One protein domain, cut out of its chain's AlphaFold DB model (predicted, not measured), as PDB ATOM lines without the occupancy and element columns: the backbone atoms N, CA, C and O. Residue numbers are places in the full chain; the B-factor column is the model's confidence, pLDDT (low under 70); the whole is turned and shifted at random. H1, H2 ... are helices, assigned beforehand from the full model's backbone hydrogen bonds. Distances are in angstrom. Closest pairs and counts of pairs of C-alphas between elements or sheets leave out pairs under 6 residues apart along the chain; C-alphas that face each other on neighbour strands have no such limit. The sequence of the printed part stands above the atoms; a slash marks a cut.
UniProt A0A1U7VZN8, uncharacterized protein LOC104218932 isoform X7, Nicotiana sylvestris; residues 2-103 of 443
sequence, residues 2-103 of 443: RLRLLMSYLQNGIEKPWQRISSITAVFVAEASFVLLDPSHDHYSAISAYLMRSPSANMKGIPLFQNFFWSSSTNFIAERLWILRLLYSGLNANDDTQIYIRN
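This is residues 2 to 103 of the 443 residues of the protein "uncharacterized protein LOC104218932 isoform X7" of Nicotiana sylvestris (UniProt A0A1U7VZN8). Two groups of helices meet at one corner: H1, H2 and H3 pack together in a triangle, and H5, with short H4 on it, makes the other group. H2 and H5, the two longest helices, come together near the first residues of H2 and the last residues of H5 and spread from there as a V, while small H6 lies beyond the corner and touches no helix. The printed part has 102 residues, with six named helices in the order H1 to H6 and no named strand; its class is all helix. It is compact, with a radius of gyration of the C-alphas of 13.2 A and spans of 39 by 29 by 19 A.

H1, residues 2 to 12, and H2, residues 23 to 37, form a helical hairpin: they touch at a shallow tilt of 22 degrees and run opposite ways, the closest C-alphas being those of Arg 2 and Leu 36, 6.4 A apart. H3, residues 44 to 53, touches H1 at a steep tilt of 39 degrees, the same way; the closest C-alphas are those of Leu 6 and Leu 51, 6.8 A apart. H3 also touches residues 32 to 36 of H2, at a steep tilt of 60 degrees, opposite ways, with the C-alphas of Val 35 and Tyr 44 closest at 5.7 A. H4, residues 65 to 69, touches H5, residues 76 to 90; the closest C-alphas, of Phe 69 and Arg 80, are 4.8 A apart. Residues 86 to 90 of H5 touch residues 23 to 28 of H2, with the C-alphas of Ile 24 and Gly 90 closest at 3.7 A; the two helices run opposite ways at a steep tilt of 46 degrees. H2 is the hub, touching three helices, and the helix packing is mostly crossed, with one of four tilts shallow. H6, residues 97 to 102, is apart from H5 and from H2. H3 and H5 are apart as well. In H1, H2, H3, H4, H5 and H6 every O i to N i+4 pair is within hydrogen-bond range.

H1 begins at C-alpha 2, (89.022, 94.806, 118.400), and is 15.2 A from first to last C-alpha. H2 measures 21.5 A, H3 14.4 A and H5 20.6 A. H5 ends at C-alpha 90, (78.911, 109.399, 104.501). H4 is 5.7 A long, and H6, 8.6 A long, ends at C-alpha 102, (89.856, 118.011, 100.030).

The C-alphas farthest apart, of Pro 17 and Thr 74, are 41.6 A from each other. The link from H3 to H4, 11 residues, is long; the other links are short. The printed part has no cut. Its mean pLDDT is 93.4, and no printed residue is under 70.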
ATOM      1  N   ARG A   2      89.046  93.923 119.586       86.50
ATOM      2  CA  ARG A   2      89.022  94.806 118.400       86.50
ATOM      3  C   ARG A   2      88.063  96.001 118.493       86.50
ATOM      4  O   ARG A   2      88.459  97.096 118.121       86.50
ATOM      5  N   LEU A   3      86.877  95.843 119.088       91.81
ATOM      6  CA  LEU A   3      85.967  96.977 119.324       91.81
ATOM      7  C   LEU A   3      86.563  98.047 120.249       91.81
ATOM      8  O   LEU A   3      86.411  99.236 119.993       91.81
ATOM      9  N   ARG A   4      87.305  97.641 121.290       92.31
ATOM     10  CA  ARG A   4      88.020  98.590 122.160       92.31
ATOM     11  C   ARG A   4      89.038  99.397 121.360       92.31
ATOM     12  O   ARG A   4      89.170 100.591 121.579       92.31
ATOM     13  N   LEU A   5      89.715  98.748 120.419       93.75
ATOM     14  CA  LEU A   5      90.689  99.393 119.551       93.75
ATOM     15  C   LEU A   5      90.025 100.379 118.573       93.75
ATOM     16  O   LEU A   5      90.534 101.481 118.408       93.75
ATOM     17  N   LEU A   6      88.862 100.039 118.005       96.00
ATOM     18  CA  LEU A   6      88.057 100.964 117.196       96.00
ATOM     19  C   LEU A   6      87.583 102.184 118.008       96.00
ATOM     20  O   LEU A   6      87.662 103.315 117.532       96.00
ATOM     21  N   MET A   7      87.148 101.972 119.254       94.81
ATOM     22  CA  MET A   7      86.755 103.065 120.150       94.81
ATOM     23  C   MET A   7      87.940 103.964 120.507       94.81
ATOM     24  O   MET A   7      87.808 105.182 120.445       94.81
ATOM     25  N   SER A   8      89.105 103.391 120.823       95.00
ATOM     26  CA  SER A   8      90.322 104.170 121.076       95.00
ATOM     27  C   SER A   8      90.777 104.940 119.835       95.00
ATOM     28  O   SER A   8      91.130 106.107 119.950       95.00
ATOM     29  N   TYR A   9      90.698 104.338 118.643       95.81
ATOM     30  CA  TYR A   9      90.964 105.018 117.372       95.81
ATOM     31  C   TYR A   9      90.086 106.266 117.199       95.81
ATOM     32  O   TYR A   9      90.601 107.340 116.880       95.81
ATOM     33  N   LEU A  10      88.778 106.141 117.458       96.00
ATOM     34  CA  LEU A  10      87.847 107.263 117.364       96.00
ATOM     35  C   LEU A  10      88.131 108.329 118.431       96.00
ATOM     36  O   LEU A  10      88.235 109.505 118.095       96.00
ATOM     37  N   GLN A  11      88.288 107.920 119.694       94.75
ATOM     38  CA  GLN A  11      88.573 108.821 120.817       94.75
ATOM     39  C   GLN A  11      89.845 109.636 120.578       94.75
ATOM     40  O   GLN A  11      89.835 110.850 120.756       94.75
ATOM     41  N   ASN A  12      90.907 108.991 120.096       94.69
ATOM     42  CA  ASN A  12      92.180 109.648 119.810       94.69
ATOM     43  C   ASN A  12      92.103 110.633 118.632       94.69
ATOM     44  O   ASN A  12      93.014 111.437 118.459       94.69
ATOM     45  N   GLY A  13      91.066 110.559 117.790       93.50
ATOM     46  CA  GLY A  13      90.843 111.518 116.702       93.50
ATOM     47  C   GLY A  13      90.069 112.776 117.118       93.50
ATOM     48  O   GLY A  13      89.931 113.696 116.312       93.50
ATOM     49  N   ILE A  14      89.536 112.826 118.344       94.69
ATOM     50  CA  ILE A  14      88.817 113.987 118.877       94.69
ATOM     51  C   ILE A  14      89.843 114.940 119.498       94.69
ATOM     52  O   ILE A  14      90.392 114.674 120.562       94.69
ATOM     53  N   GLU A  15      90.098 116.067 118.835       92.50
ATOM     54  CA  GLU A  15      91.103 117.051 119.257       92.50
ATOM     55  C   GLU A  15      90.537 118.080 120.246       92.50
ATOM     56  O   GLU A  15      91.280 118.673 121.029       92.50
ATOM     57  N   LYS A  16      89.223 118.338 120.197       93.12
ATOM     58  CA  LYS A  16      88.554 119.369 121.006       93.12
ATOM     59  C   LYS A  16      87.273 118.839 121.650       93.12
ATOM     60  O   LYS A  16      86.575 118.028 121.033       93.12
ATOM     61  N   PRO A  17      86.908 119.321 122.855       91.38
ATOM     62  CA  PRO A  17      85.623 118.981 123.450       91.38
ATOM     63  C   PRO A  17      84.493 119.423 122.514       91.38
ATOM     64  O   PRO A  17      84.564 120.497 121.917       91.38
ATOM     65  N   TRP A  18      83.465 118.581 122.382       89.44
ATOM     66  CA  TRP A  18      82.308 118.815 121.505       89.44
ATOM     67  C   TRP A  18      82.637 118.911 120.007       89.44
ATOM     68  O   TRP A  18      81.833 119.420 119.228       89.44
ATOM     69  N   GLN A  19      83.800 118.412 119.575       91.25
ATOM     70  CA  GLN A  19      84.101 118.309 118.152       91.25
ATOM     71  C   GLN A  19      83.084 117.393 117.467       91.25
ATOM     72  O   GLN A  19      82.927 116.223 117.820       91.25
ATOM     73  N   ARG A  20      82.416 117.928 116.443       88.88
ATOM     74  CA  ARG A  20      81.520 117.155 115.588       88.88
ATOM     75  C   ARG A  20      82.310 116.059 114.867       88.88
ATOM     76  O   ARG A  20      83.298 116.344 114.191       88.88
ATOM     77  N   ILE A  21      81.836 114.820 114.972       91.38
ATOM     78  CA  ILE A  21      82.320 113.697 114.163       91.38
ATOM     79  C   ILE A  21      81.661 113.806 112.785       91.38
ATOM     80  O   ILE A  21      80.445 113.977 112.688       91.38
ATOM     81  N   SER A  22      82.462 113.747 111.721       92.00
ATOM     82  CA  SER A  22      81.941 113.776 110.351       92.00
ATOM     83  C   SER A  22      81.099 112.538 110.055       92.00
ATOM     84  O   SER A  22      81.381 111.451 110.568       92.00
ATOM     85  N   SER A  23      80.088 112.684 109.196       93.69
ATOM     86  CA  SER A  23      79.170 111.585 108.877       93.69
ATOM     87  C   SER A  23      79.926 110.377 108.315       93.69
ATOM     88  O   SER A  23      79.688 109.250 108.736       93.69
ATOM     89  N   ILE A  24      80.917 110.611 107.449       95.31
ATOM     90  CA  ILE A  24      81.777 109.560 106.890       95.31
ATOM     91  C   ILE A  24      82.537 108.766 107.964       95.31
ATOM     92  O   ILE A  24      82.609 107.541 107.887       95.31
ATOM     93  N   THR A  25      83.058 109.435 108.998       94.38
ATOM     94  CA  THR A  25      83.762 108.775 110.108       94.38
ATOM     95  C   THR A  25      82.784 107.999 110.984       94.38
ATOM     96  O   THR A  25      83.080 106.877 111.387       94.38
ATOM     97  N   ALA A  26      81.610 108.570 111.263       94.69
ATOM     98  CA  ALA A  26      80.580 107.913 112.062       94.69
ATOM     99  C   ALA A  26      80.068 106.630 111.385       94.69
ATOM    100  O   ALA A  26      80.032 105.578 112.022       94.69
ATOM    101  N   VAL A  27      79.751 106.698 110.087       96.06
ATOM    102  CA  VAL A  27      79.333 105.526 109.304       96.06
ATOM    103  C   VAL A  27      80.465 104.504 109.229       96.06
ATOM    104  O   VAL A  27      80.221 103.325 109.451       96.06
ATOM    105  N   PHE A  28      81.714 104.936 109.012       96.81
ATOM    106  CA  PHE A  28      82.862 104.026 109.014       96.81
ATOM    107  C   PHE A  28      82.964 103.245 110.325       96.81
ATOM    108  O   PHE A  28      83.125 102.030 110.299       96.81
ATOM    109  N   VAL A  29      82.865 103.927 111.468       96.69
ATOM    110  CA  VAL A  29      82.940 103.281 112.783       96.69
ATOM    111  C   VAL A  29      81.770 102.317 112.985       96.69
ATOM    112  O   VAL A  29      81.985 101.215 113.485       96.69
ATOM    113  N   ALA A  30      80.558 102.690 112.574       96.31
ATOM    114  CA  ALA A  30      79.397 101.810 112.655       96.31
ATOM    115  C   ALA A  30      79.603 100.530 111.823       96.31
ATOM    116  O   ALA A  30      79.554  99.431 112.373       96.31
ATOM    117  N   GLU A  31      79.938 100.662 110.539       96.19
ATOM    118  CA  GLU A  31      80.174  99.532 109.631       96.19
ATOM    119  C   GLU A  31      81.360  98.667 110.082       96.19
ATOM    120  O   GLU A  31      81.265  97.441 110.166       96.19
ATOM    121  N   ALA A  32      82.475  99.297 110.463       96.44
ATOM    122  CA  ALA A  32      83.643  98.593 110.980       96.44
ATOM    123  C   ALA A  32      83.323  97.829 112.270       96.44
ATOM    124  O   ALA A  32      83.907  96.774 112.502       96.44
ATOM    125  N   SER A  33      82.405  98.317 113.112       96.38
ATOM    126  CA  SER A  33      82.022  97.609 114.336       96.38
ATOM    127  C   SER A  33      81.345  96.271 114.037       96.38
ATOM    128  O   SER A  33      81.709  95.274 114.659       96.38
ATOM    129  N   PHE A  34      80.455  96.221 113.039       94.50
ATOM    130  CA  PHE A  34      79.816  94.982 112.598       94.50
ATOM    131  C   PHE A  34      80.827  94.019 111.985       94.50
ATOM    132  O   PHE A  34      80.877  92.857 112.377       94.50
ATOM    133  N   VAL A  35      81.706  94.511 111.107       95.50
ATOM    134  CA  VAL A  35      82.759  93.678 110.509       95.50
ATOM    135  C   VAL A  35      83.694  93.107 111.580       95.50
ATOM    136  O   VAL A  35      84.068  91.944 111.522       95.50
ATOM    137  N   LEU A  36      84.070  93.892 112.595       95.75
ATOM    138  CA  LEU A  36      84.979  93.447 113.658       95.75
ATOM    139  C   LEU A  36      84.345  92.484 114.673       95.75
ATOM    140  O   LEU A  36      85.079  91.916 115.489       95.75
ATOM    141  N   LEU A  37      83.019  92.320 114.651       94.69
ATOM    142  CA  LEU A  37      82.311  91.301 115.429       94.69
ATOM    143  C   LEU A  37      82.358  89.921 114.764       94.69
ATOM    144  O   LEU A  37      82.197  88.924 115.465       94.69
ATOM    145  N   ASP A  38      82.637  89.861 113.461       93.75
ATOM    146  CA  ASP A  38      82.712  88.627 112.688       93.75
ATOM    147  C   ASP A  38      84.121  88.424 112.090       93.75
ATOM    148  O   ASP A  38      84.453  88.986 111.044       93.75
ATOM    149  N   PRO A  39      84.972  87.589 112.717       92.44
ATOM    150  CA  PRO A  39      86.299  87.272 112.191       92.44
ATOM    151  C   PRO A  39      86.302  86.579 110.823       92.44
ATOM    152  O   PRO A  39      87.358  86.538 110.193       92.44
ATOM    153  N   SER A  40      85.171  86.010 110.385       92.50
ATOM    154  CA  SER A  40      85.044  85.354 109.079       92.50
ATOM    155  C   SER A  40      84.734  86.327 107.939       92.50
ATOM    156  O   SER A  40      84.872  85.963 106.776       92.50
ATOM    157  N   HIS A  41      84.380  87.574 108.261       93.12
ATOM    158  CA  HIS A  41      84.050  88.594 107.277       93.12
ATOM    159  C   HIS A  41      85.275  88.991 106.430       93.12
ATOM    160  O   HIS A  41      86.343  89.299 106.964       93.12
ATOM    161  N   ASP A  42      85.099  89.115 105.111       89.81
ATOM    162  CA  ASP A  42      86.183  89.364 104.141       89.81
ATOM    163  C   ASP A  42      87.061  90.582 104.483       89.81
ATOM    164  O   ASP A  42      88.287  90.554 104.369       89.81
ATOM    165  N   HIS A  43      86.442  91.674 104.937       93.00
ATOM    166  CA  HIS A  43      87.143  92.909 105.310       93.00
ATOM    167  C   HIS A  43      87.746  92.918 106.727       93.00
ATOM    168  O   HIS A  43      88.452  93.870 107.072       93.00
ATOM    169  N   TYR A  44      87.525  91.885 107.553       93.69
ATOM    170  CA  TYR A  44      87.970  91.859 108.952       93.69
ATOM    171  C   TYR A  44      89.479  92.088 109.089       93.69
ATOM    172  O   TYR A  44      89.925  92.912 109.897       93.69
ATOM    173  N   SER A  45      90.271  91.384 108.274       92.12
ATOM    174  CA  SER A  45      91.735  91.470 108.298       92.12
ATOM    175  C   SER A  45      92.220  92.872 107.924       92.12
ATOM    176  O   SER A  45      93.043  93.461 108.629       92.12
ATOM    177  N   ALA A  46      91.652  93.450 106.865       92.81
ATOM    178  CA  ALA A  46      92.075  94.745 106.356       92.81
ATOM    179  C   ALA A  46      91.710  95.895 107.312       92.81
ATOM    180  O   ALA A  46      92.559  96.742 107.603       92.81
ATOM    181  N   ILE A  47      90.496  95.886 107.880       94.44
ATOM    182  CA  ILE A  47      90.072  96.868 108.892       94.44
ATOM    183  C   ILE A  47      90.914  96.717 110.164       94.44
ATOM    184  O   ILE A  47      91.426  97.704 110.693       94.44
ATOM    185  N   SER A  48      91.127  95.485 110.636       93.56
ATOM    186  CA  SER A  48      91.968  95.223 111.810       93.56
ATOM    187  C   SER A  48      93.394  95.737 111.613       93.56
ATOM    188  O   SER A  48      93.935  96.395 112.501       93.56
ATOM    189  N   ALA A  49      94.005  95.471 110.456       92.94
ATOM    190  CA  ALA A  49      95.346  95.943 110.130       92.94
ATOM    191  C   ALA A  49      95.408  97.474 110.036       92.94
ATOM    192  O   ALA A  49      96.356  98.082 110.534       92.94
ATOM    193  N   TYR A  50      94.393  98.106 109.443       93.25
ATOM    194  CA  TYR A  50      94.305  99.560 109.346       93.25
ATOM    195  C   TYR A  50      94.252 100.231 110.716       93.25
ATOM    196  O   TYR A  50      95.014 101.167 110.960       93.25
ATOM    197  N   LEU A  51      93.412  99.731 111.623       94.12
ATOM    198  CA  LEU A  51      93.290 100.312 112.956       94.12
ATOM    199  C   LEU A  51      94.537 100.060 113.823       94.12
ATOM    200  O   LEU A  51      94.870 100.882 114.664       94.12
ATOM    201  N   MET A  52      95.261  98.952 113.615       92.69
ATOM    202  CA  MET A  52      96.547  98.719 114.295       92.69
ATOM    203  C   MET A  52      97.643  99.687 113.826       92.69
ATOM    204  O   MET A  52      98.538 100.012 114.600       92.69
ATOM    205  N   ARG A  53      97.598 100.118 112.558       92.56
ATOM    206  CA  ARG A  53      98.572 101.051 111.963       92.56
ATOM    207  C   ARG A  53      98.215 102.519 112.198       92.56
ATOM    208  O   ARG A  53      99.094 103.372 112.131       92.56
ATOM    209  N   SER A  54      96.940 102.805 112.443       90.81
ATOM    210  CA  SER A  54      96.406 104.160 112.567       90.81
ATOM    211  C   SER A  54      96.068 104.445 114.033       90.81
ATOM    212  O   SER A  54      95.036 103.979 114.508       90.81
ATOM    213  N   PRO A  55      96.900 105.199 114.774       86.81
ATOM    214  CA  PRO A  55      96.689 105.411 116.208       86.81
ATOM    215  C   PRO A  55      95.495 106.328 116.527       86.81
ATOM    216  O   PRO A  55      94.989 106.302 117.651       86.81
ATOM    217  N   SER A  56      95.041 107.133 115.561       93.50
ATOM    218  CA  SER A  56      93.921 108.066 115.698       93.50
ATOM    219  C   SER A  56      93.140 108.232 114.392       93.50
ATOM    220  O   SER A  56      93.681 108.065 113.292       93.50
ATOM    221  N   ALA A  57      91.854 108.568 114.511       92.69
ATOM    222  CA  ALA A  57      90.995 108.854 113.371       92.69
ATOM    223  C   ALA A  57      91.328 110.200 112.715       92.69
ATOM    224  O   ALA A  57      91.278 111.252 113.352       92.69
ATOM    225  N   ASN A  58      91.618 110.182 111.410       91.44
ATOM    226  CA  ASN A  58      91.793 111.405 110.630       91.44
ATOM    227  C   ASN A  58      90.424 111.998 110.272       91.44
ATOM    228  O   ASN A  58      89.829 111.638 109.259       91.44
ATOM    229  N   MET A  59      89.975 112.973 111.061       89.44
ATOM    230  CA  MET A  59      88.666 113.628 110.902       89.44
ATOM    231  C   MET A  59      88.495 114.406 109.590       89.44
ATOM    232  O   MET A  59      87.389 114.829 109.261       89.44
ATOM    233  N   LYS A  60      89.579 114.616 108.836       90.50
ATOM    234  CA  LYS A  60      89.566 115.321 107.549       90.50
ATOM    235  C   LYS A  60      89.816 114.393 106.352       90.50
ATOM    236  O   LYS A  60      89.962 114.884 105.231       90.50
ATOM    237  N   GLY A  61      89.947 113.090 106.589       91.44
ATOM    238  CA  GLY A  61      90.168 112.069 105.570       91.44
ATOM    239  C   GLY A  61      88.998 111.098 105.483       91.44
ATOM    240  O   GLY A  61      88.107 111.102 106.329       91.44
ATOM    241  N   ILE A  62      89.026 110.248 104.459       95.12
ATOM    242  CA  ILE A  62      88.086 109.134 104.320       95.12
ATOM    243  C   ILE A  62      88.822 107.849 104.709       95.12
ATOM    244  O   ILE A  62      89.790 107.485 104.029       95.12
ATOM    245  N   PRO A  63      88.425 107.174 105.805       94.88
ATOM    246  CA  PRO A  63      89.075 105.944 106.242       94.88
ATOM    247  C   PRO A  63      89.094 104.891 105.131       94.88
ATOM    248  O   PRO A  63      88.110 104.719 104.417       94.88
ATOM    249  N   LEU A  64      90.226 104.194 104.987       94.56
ATOM    250  CA  LEU A  64      90.442 103.108 104.017       94.56
ATOM    251  C   LEU A  64      90.266 103.448 102.528       94.56
ATOM    252  O   LEU A  64      90.449 102.550 101.711       94.56
ATOM    253  N   PHE A  65      89.990 104.701 102.142       95.81
ATOM    254  CA  PHE A  65      89.670 105.023 100.747       95.81
ATOM    255  C   PHE A  65      90.741 104.548  99.760       95.81
ATOM    256  O   PHE A  65      90.448 103.750  98.876       95.81
ATOM    257  N   GLN A  66      91.998 104.953  99.962       93.38
ATOM    258  CA  GLN A  66      93.103 104.550  99.082       93.38
ATOM    259  C   GLN A  66      93.362 103.037  99.129       93.38
ATOM    260  O   GLN A  66      93.648 102.429  98.102       93.38
ATOM    261  N   ASN A  67      93.223 102.426 100.308       93.31
ATOM    262  CA  ASN A  67      93.487 101.004 100.513       93.31
ATOM    263  C   ASN A  67      92.494 100.128  99.745       93.31
ATOM    264  O   ASN A  67      92.894  99.119  99.181       93.31
ATOM    265  N   PHE A  68      91.210 100.490  99.765       94.94
ATOM    266  CA  PHE A  68      90.141  99.663  99.206       94.94
ATOM    267  C   PHE A  68      89.844 100.018  97.752       94.94
ATOM    268  O   PHE A  68      89.640  99.131  96.929       94.94
ATOM    269  N   PHE A  69      89.854 101.307  97.402       95.50
ATOM    270  CA  PHE A  69      89.472 101.745  96.060       95.50
ATOM    271  C   PHE A  69      90.477 101.296  94.985       95.50
ATOM    272  O   PHE A  69      90.078 100.853  93.901       95.50
ATOM    273  N   TRP A  70      91.772 101.341  95.315       93.81
ATOM    274  CA  TRP A  70      92.883 100.932  94.444       93.81
ATOM    275  C   TRP A  70      93.474  99.572  94.809       93.81
ATOM    276  O   TRP A  70      94.608  99.266  94.442       93.81
ATOM    277  N   SER A  71      92.721  98.756  95.545       92.25
ATOM    278  CA  SER A  71      93.180  97.430  95.930       92.25
ATOM    279  C   SER A  71      93.445  96.546  94.711       92.25
ATOM    280  O   SER A  71      92.684  96.545  93.740       92.25
ATOM    281  N   SER A  72      94.517  95.765  94.798       89.50
ATOM    282  CA  SER A  72      94.858  94.673  93.881       89.50
ATOM    283  C   SER A  72      94.664  93.293  94.526       89.50
ATOM    284  O   SER A  72      95.166  92.293  94.014       89.50
ATOM    285  N   SER A  73      93.966  93.231  95.667       88.94
ATOM    286  CA  SER A  73      93.648  91.976  96.354       88.94
ATOM    287  C   SER A  73      92.713  91.106  95.508       88.94
ATOM    288  O   SER A  73      92.066  91.589  94.585       88.94
ATOM    289  N   THR A  74      92.562  89.825  95.847       87.69
ATOM    290  CA  THR A  74      91.548  88.963  95.208       87.69
ATOM    291  C   THR A  74      90.115  89.452  95.451       87.69
ATOM    292  O   THR A  74      89.225  89.145  94.664       87.69
ATOM    293  N   ASN A  75      89.902  90.252  96.500       88.56
ATOM    294  CA  ASN A  75      88.601  90.762  96.931       88.56
ATOM    295  C   ASN A  75      88.396  92.240  96.551       88.56
ATOM    296  O   ASN A  75      87.512  92.901  97.100       88.56
ATOM    297  N   PHE A  76      89.182  92.767  95.601       91.06
ATOM    298  CA  PHE A  76      89.172  94.186  95.231       91.06
ATOM    299  C   PHE A  76      87.783  94.716  94.836       91.06
ATOM    300  O   PHE A  76      87.481  95.885  95.065       91.06
ATOM    301  N   ILE A  77      86.920  93.870  94.257       91.81
ATOM    302  CA  ILE A  77      85.543  94.245  93.899       91.81
ATOM    303  C   ILE A  77      84.730  94.527  95.164       91.81
ATOM    304  O   ILE A  77      84.129  95.593  95.275       91.81
ATOM    305  N   ALA A  78      84.747  93.610  96.135       93.69
ATOM    306  CA  ALA A  78      84.038  93.779  97.401       93.69
ATOM    307  C   ALA A  78      84.563  95.000  98.171       93.69
ATOM    308  O   ALA A  78      83.775  95.818  98.639       93.69
ATOM    309  N   GLU A  79      85.887  95.182  98.215       94.88
ATOM    310  CA  GLU A  79      86.528  96.338  98.856       94.88
ATOM    311  C   GLU A  79      86.102  97.659  98.198       94.88
ATOM    312  O   GLU A  79      85.739  98.618  98.889       94.88
ATOM    313  N   ARG A  80      86.062  97.705  96.860       95.69
ATOM    314  CA  ARG A  80      85.611  98.883  96.112       95.69
ATOM    315  C   ARG A  80      84.128  99.181  96.337       95.69
ATOM    316  O   ARG A  80      83.763 100.336  96.546       95.69
ATOM    317  N   LEU A  81      83.267  98.167  96.331       96.19
ATOM    318  CA  LEU A  81      81.844  98.356  96.614       96.19
ATOM    319  C   LEU A  81      81.617  98.827  98.052       96.19
ATOM    320  O   LEU A  81      80.778  99.697  98.282       96.19
ATOM    321  N   TRP A  82      82.389  98.311  99.009       96.56
ATOM    322  CA  TRP A  82      82.315  98.736 100.403       96.56
ATOM    323  C   TRP A  82      82.661 100.216 100.555       96.56
ATOM    324  O   TRP A  82      81.891 100.968 101.156       96.56
ATOM    325  N   ILE A  83      83.760 100.675  99.941       97.56
ATOM    326  CA  ILE A  83      84.128 102.092 100.018       97.56
ATOM    327  C   ILE A  83      83.135 102.990  99.270       97.56
ATOM    328  O   ILE A  83      82.801 104.059  99.769       97.56
ATOM    329  N   LEU A  84      82.585 102.563  98.128       98.06
ATOM    330  CA  LEU A  84      81.546 103.324  97.422       98.06
ATOM    331  C   LEU A  84      80.265 103.463  98.263       98.06
ATOM    332  O   LEU A  84      79.712 104.557  98.366       98.06
ATOM    333  N   ARG A  85      79.822 102.397  98.938       97.69
ATOM    334  CA  ARG A  85      78.678 102.446  99.871       97.69
ATOM    335  C   ARG A  85      78.952 103.343 101.076       97.69
ATOM    336  O   ARG A  85      78.062 104.082 101.505       97.69
ATOM    337  N   LEU A  86      80.186 103.322 101.581       97.31
ATOM    338  CA  LEU A  86      80.628 104.224 102.639       97.31
ATOM    339  C   LEU A  86      80.561 105.687 102.171       97.31
ATOM    340  O   LEU A  86      80.026 106.530 102.888       97.31
ATOM    341  N   LEU A  87      81.027 105.987 100.952       97.88
ATOM    342  CA  LEU A  87      80.949 107.327 100.361       97.88
ATOM    343  C   LEU A  87      79.508 107.794 100.157       97.88
ATOM    344  O   LEU A  87      79.201 108.943 100.471       97.88
ATOM    345  N   TYR A  88      78.629 106.918  99.668       97.25
ATOM    346  CA  TYR A  88      77.207 107.218  99.524       97.25
ATOM    347  C   TYR A  88      76.582 107.575 100.874       97.25
ATOM    348  O   TYR A  88      75.917 108.601 101.011       97.25
ATOM    349  N   SER A  89      76.835 106.762 101.897       96.12
ATOM    350  CA  SER A  89      76.244 106.924 103.229       96.12
ATOM    351  C   SER A  89      76.874 108.063 104.035       96.12
ATOM    352  O   SER A  89      76.222 108.624 104.911       96.12
ATOM    353  N   GLY A  90      78.126 108.423 103.746       94.50
ATOM    354  CA  GLY A  90      78.911 109.399 104.501       94.50
ATOM    355  C   GLY A  90      78.741 110.861 104.086       94.50
ATOM    356  O   GLY A  90      79.200 111.738 104.815       94.50
ATOM    357  N   LEU A  91      78.086 111.151 102.959       93.88
ATOM    358  CA  LEU A  91      77.826 112.516 102.497       93.88
ATOM    359  C   LEU A  91      76.375 112.905 102.803       93.88
ATOM    360  O   LEU A  91      75.485 112.640 101.998       93.88
ATOM    361  N   ASN A  92      76.126 113.506 103.974       87.38
ATOM    362  CA  ASN A  92      74.761 113.824 104.428       87.38
ATOM    363  C   ASN A  92      74.523 115.314 104.696       87.38
ATOM    364  O   ASN A  92      73.379 115.760 104.650       87.38
ATOM    365  N   ALA A  93      75.568 116.093 104.985       83.75
ATOM    366  CA  ALA A  93      75.439 117.512 105.304       83.75
ATOM    367  C   ALA A  93      76.453 118.385 104.550       83.75
ATOM    368  O   ALA A  93      77.504 117.921 104.112       83.75
ATOM    369  N   ASN A  94      76.174 119.693 104.483       85.12
ATOM    370  CA  ASN A  94      77.097 120.701 103.937       85.12
ATOM    371  C   ASN A  94      78.480 120.693 104.618       85.12
ATOM    372  O   ASN A  94      79.487 121.022 103.985       85.12
ATOM    373  N   ASP A  95      78.536 120.312 105.894       86.62
ATOM    374  CA  ASP A  95      79.785 120.226 106.653       86.62
ATOM    375  C   ASP A  95      80.662 119.050 106.198       86.62
ATOM    376  O   ASP A  95      81.889 119.143 106.239       86.62
ATOM    377  N   ASP A  96      80.053 117.971 105.693       89.62
ATOM    378  CA  ASP A  96      80.777 116.794 105.209       89.62
ATOM    379  C   ASP A  96      81.456 117.064 103.854       89.62
ATOM    380  O   ASP A  96      82.467 116.438 103.528       89.62
ATOM    381  N   THR A  97      80.964 118.037 103.074       94.44
ATOM    382  CA  THR A  97      81.445 118.276 101.701       94.44
ATOM    383  C   THR A  97      82.929 118.626 101.648       94.44
ATOM    384  O   THR A  97      83.606 118.260 100.692       94.44
ATOM    385  N   GLN A  98      83.466 119.312 102.668       94.50
ATOM    386  CA  GLN A  98      84.881 119.702 102.671       94.50
ATOM    387  C   GLN A  98      85.819 118.500 102.703       94.50
ATOM    388  O   GLN A  98      86.919 118.575 102.162       94.50
ATOM    389  N   ILE A  99      85.395 117.391 103.311       95.56
ATOM    390  CA  ILE A  99      86.189 116.163 103.329       95.56
ATOM    391  C   ILE A  99      86.258 115.587 101.913       95.56
ATOM    392  O   ILE A  99      87.341 115.239 101.452       95.56
ATOM    393  N   TYR A 100      85.141 115.555 101.189       97.44
ATOM    394  CA  TYR A 100      85.091 115.018  99.827       97.44
ATOM    395  C   TYR A 100      85.880 115.884  98.842       97.44
ATOM    396  O   TYR A 100      86.651 115.349  98.047       97.44
ATOM    397  N   ILE A 101      85.750 117.209  98.956       96.50
ATOM    398  CA  ILE A 101      86.497 118.186  98.153       96.50
ATOM    399  C   ILE A 101      88.001 118.047  98.405       96.50
ATOM    400  O   ILE A 101      88.778 117.849  97.478       96.50
ATOM    401  N   ARG A 102      88.431 118.082  99.674       95.38
ATOM    402  CA  ARG A 102      89.856 118.011 100.030       95.38
ATOM    403  C   ARG A 102      90.531 116.735  99.528       95.38
ATOM    404  O   ARG A 102      91.723 116.759  99.240       95.38
ATOM    405  N   ASN A 103      89.795 115.628  99.491       96.00
ATOM    406  CA  ASN A 103      90.320 114.329  99.083       96.00
ATOM    407  C   ASN A 103      90.063 114.017  97.593       96.00
ATOM    408  O   ASN A 103      90.290 112.879  97.193       96.00
TER     409      ASN A 103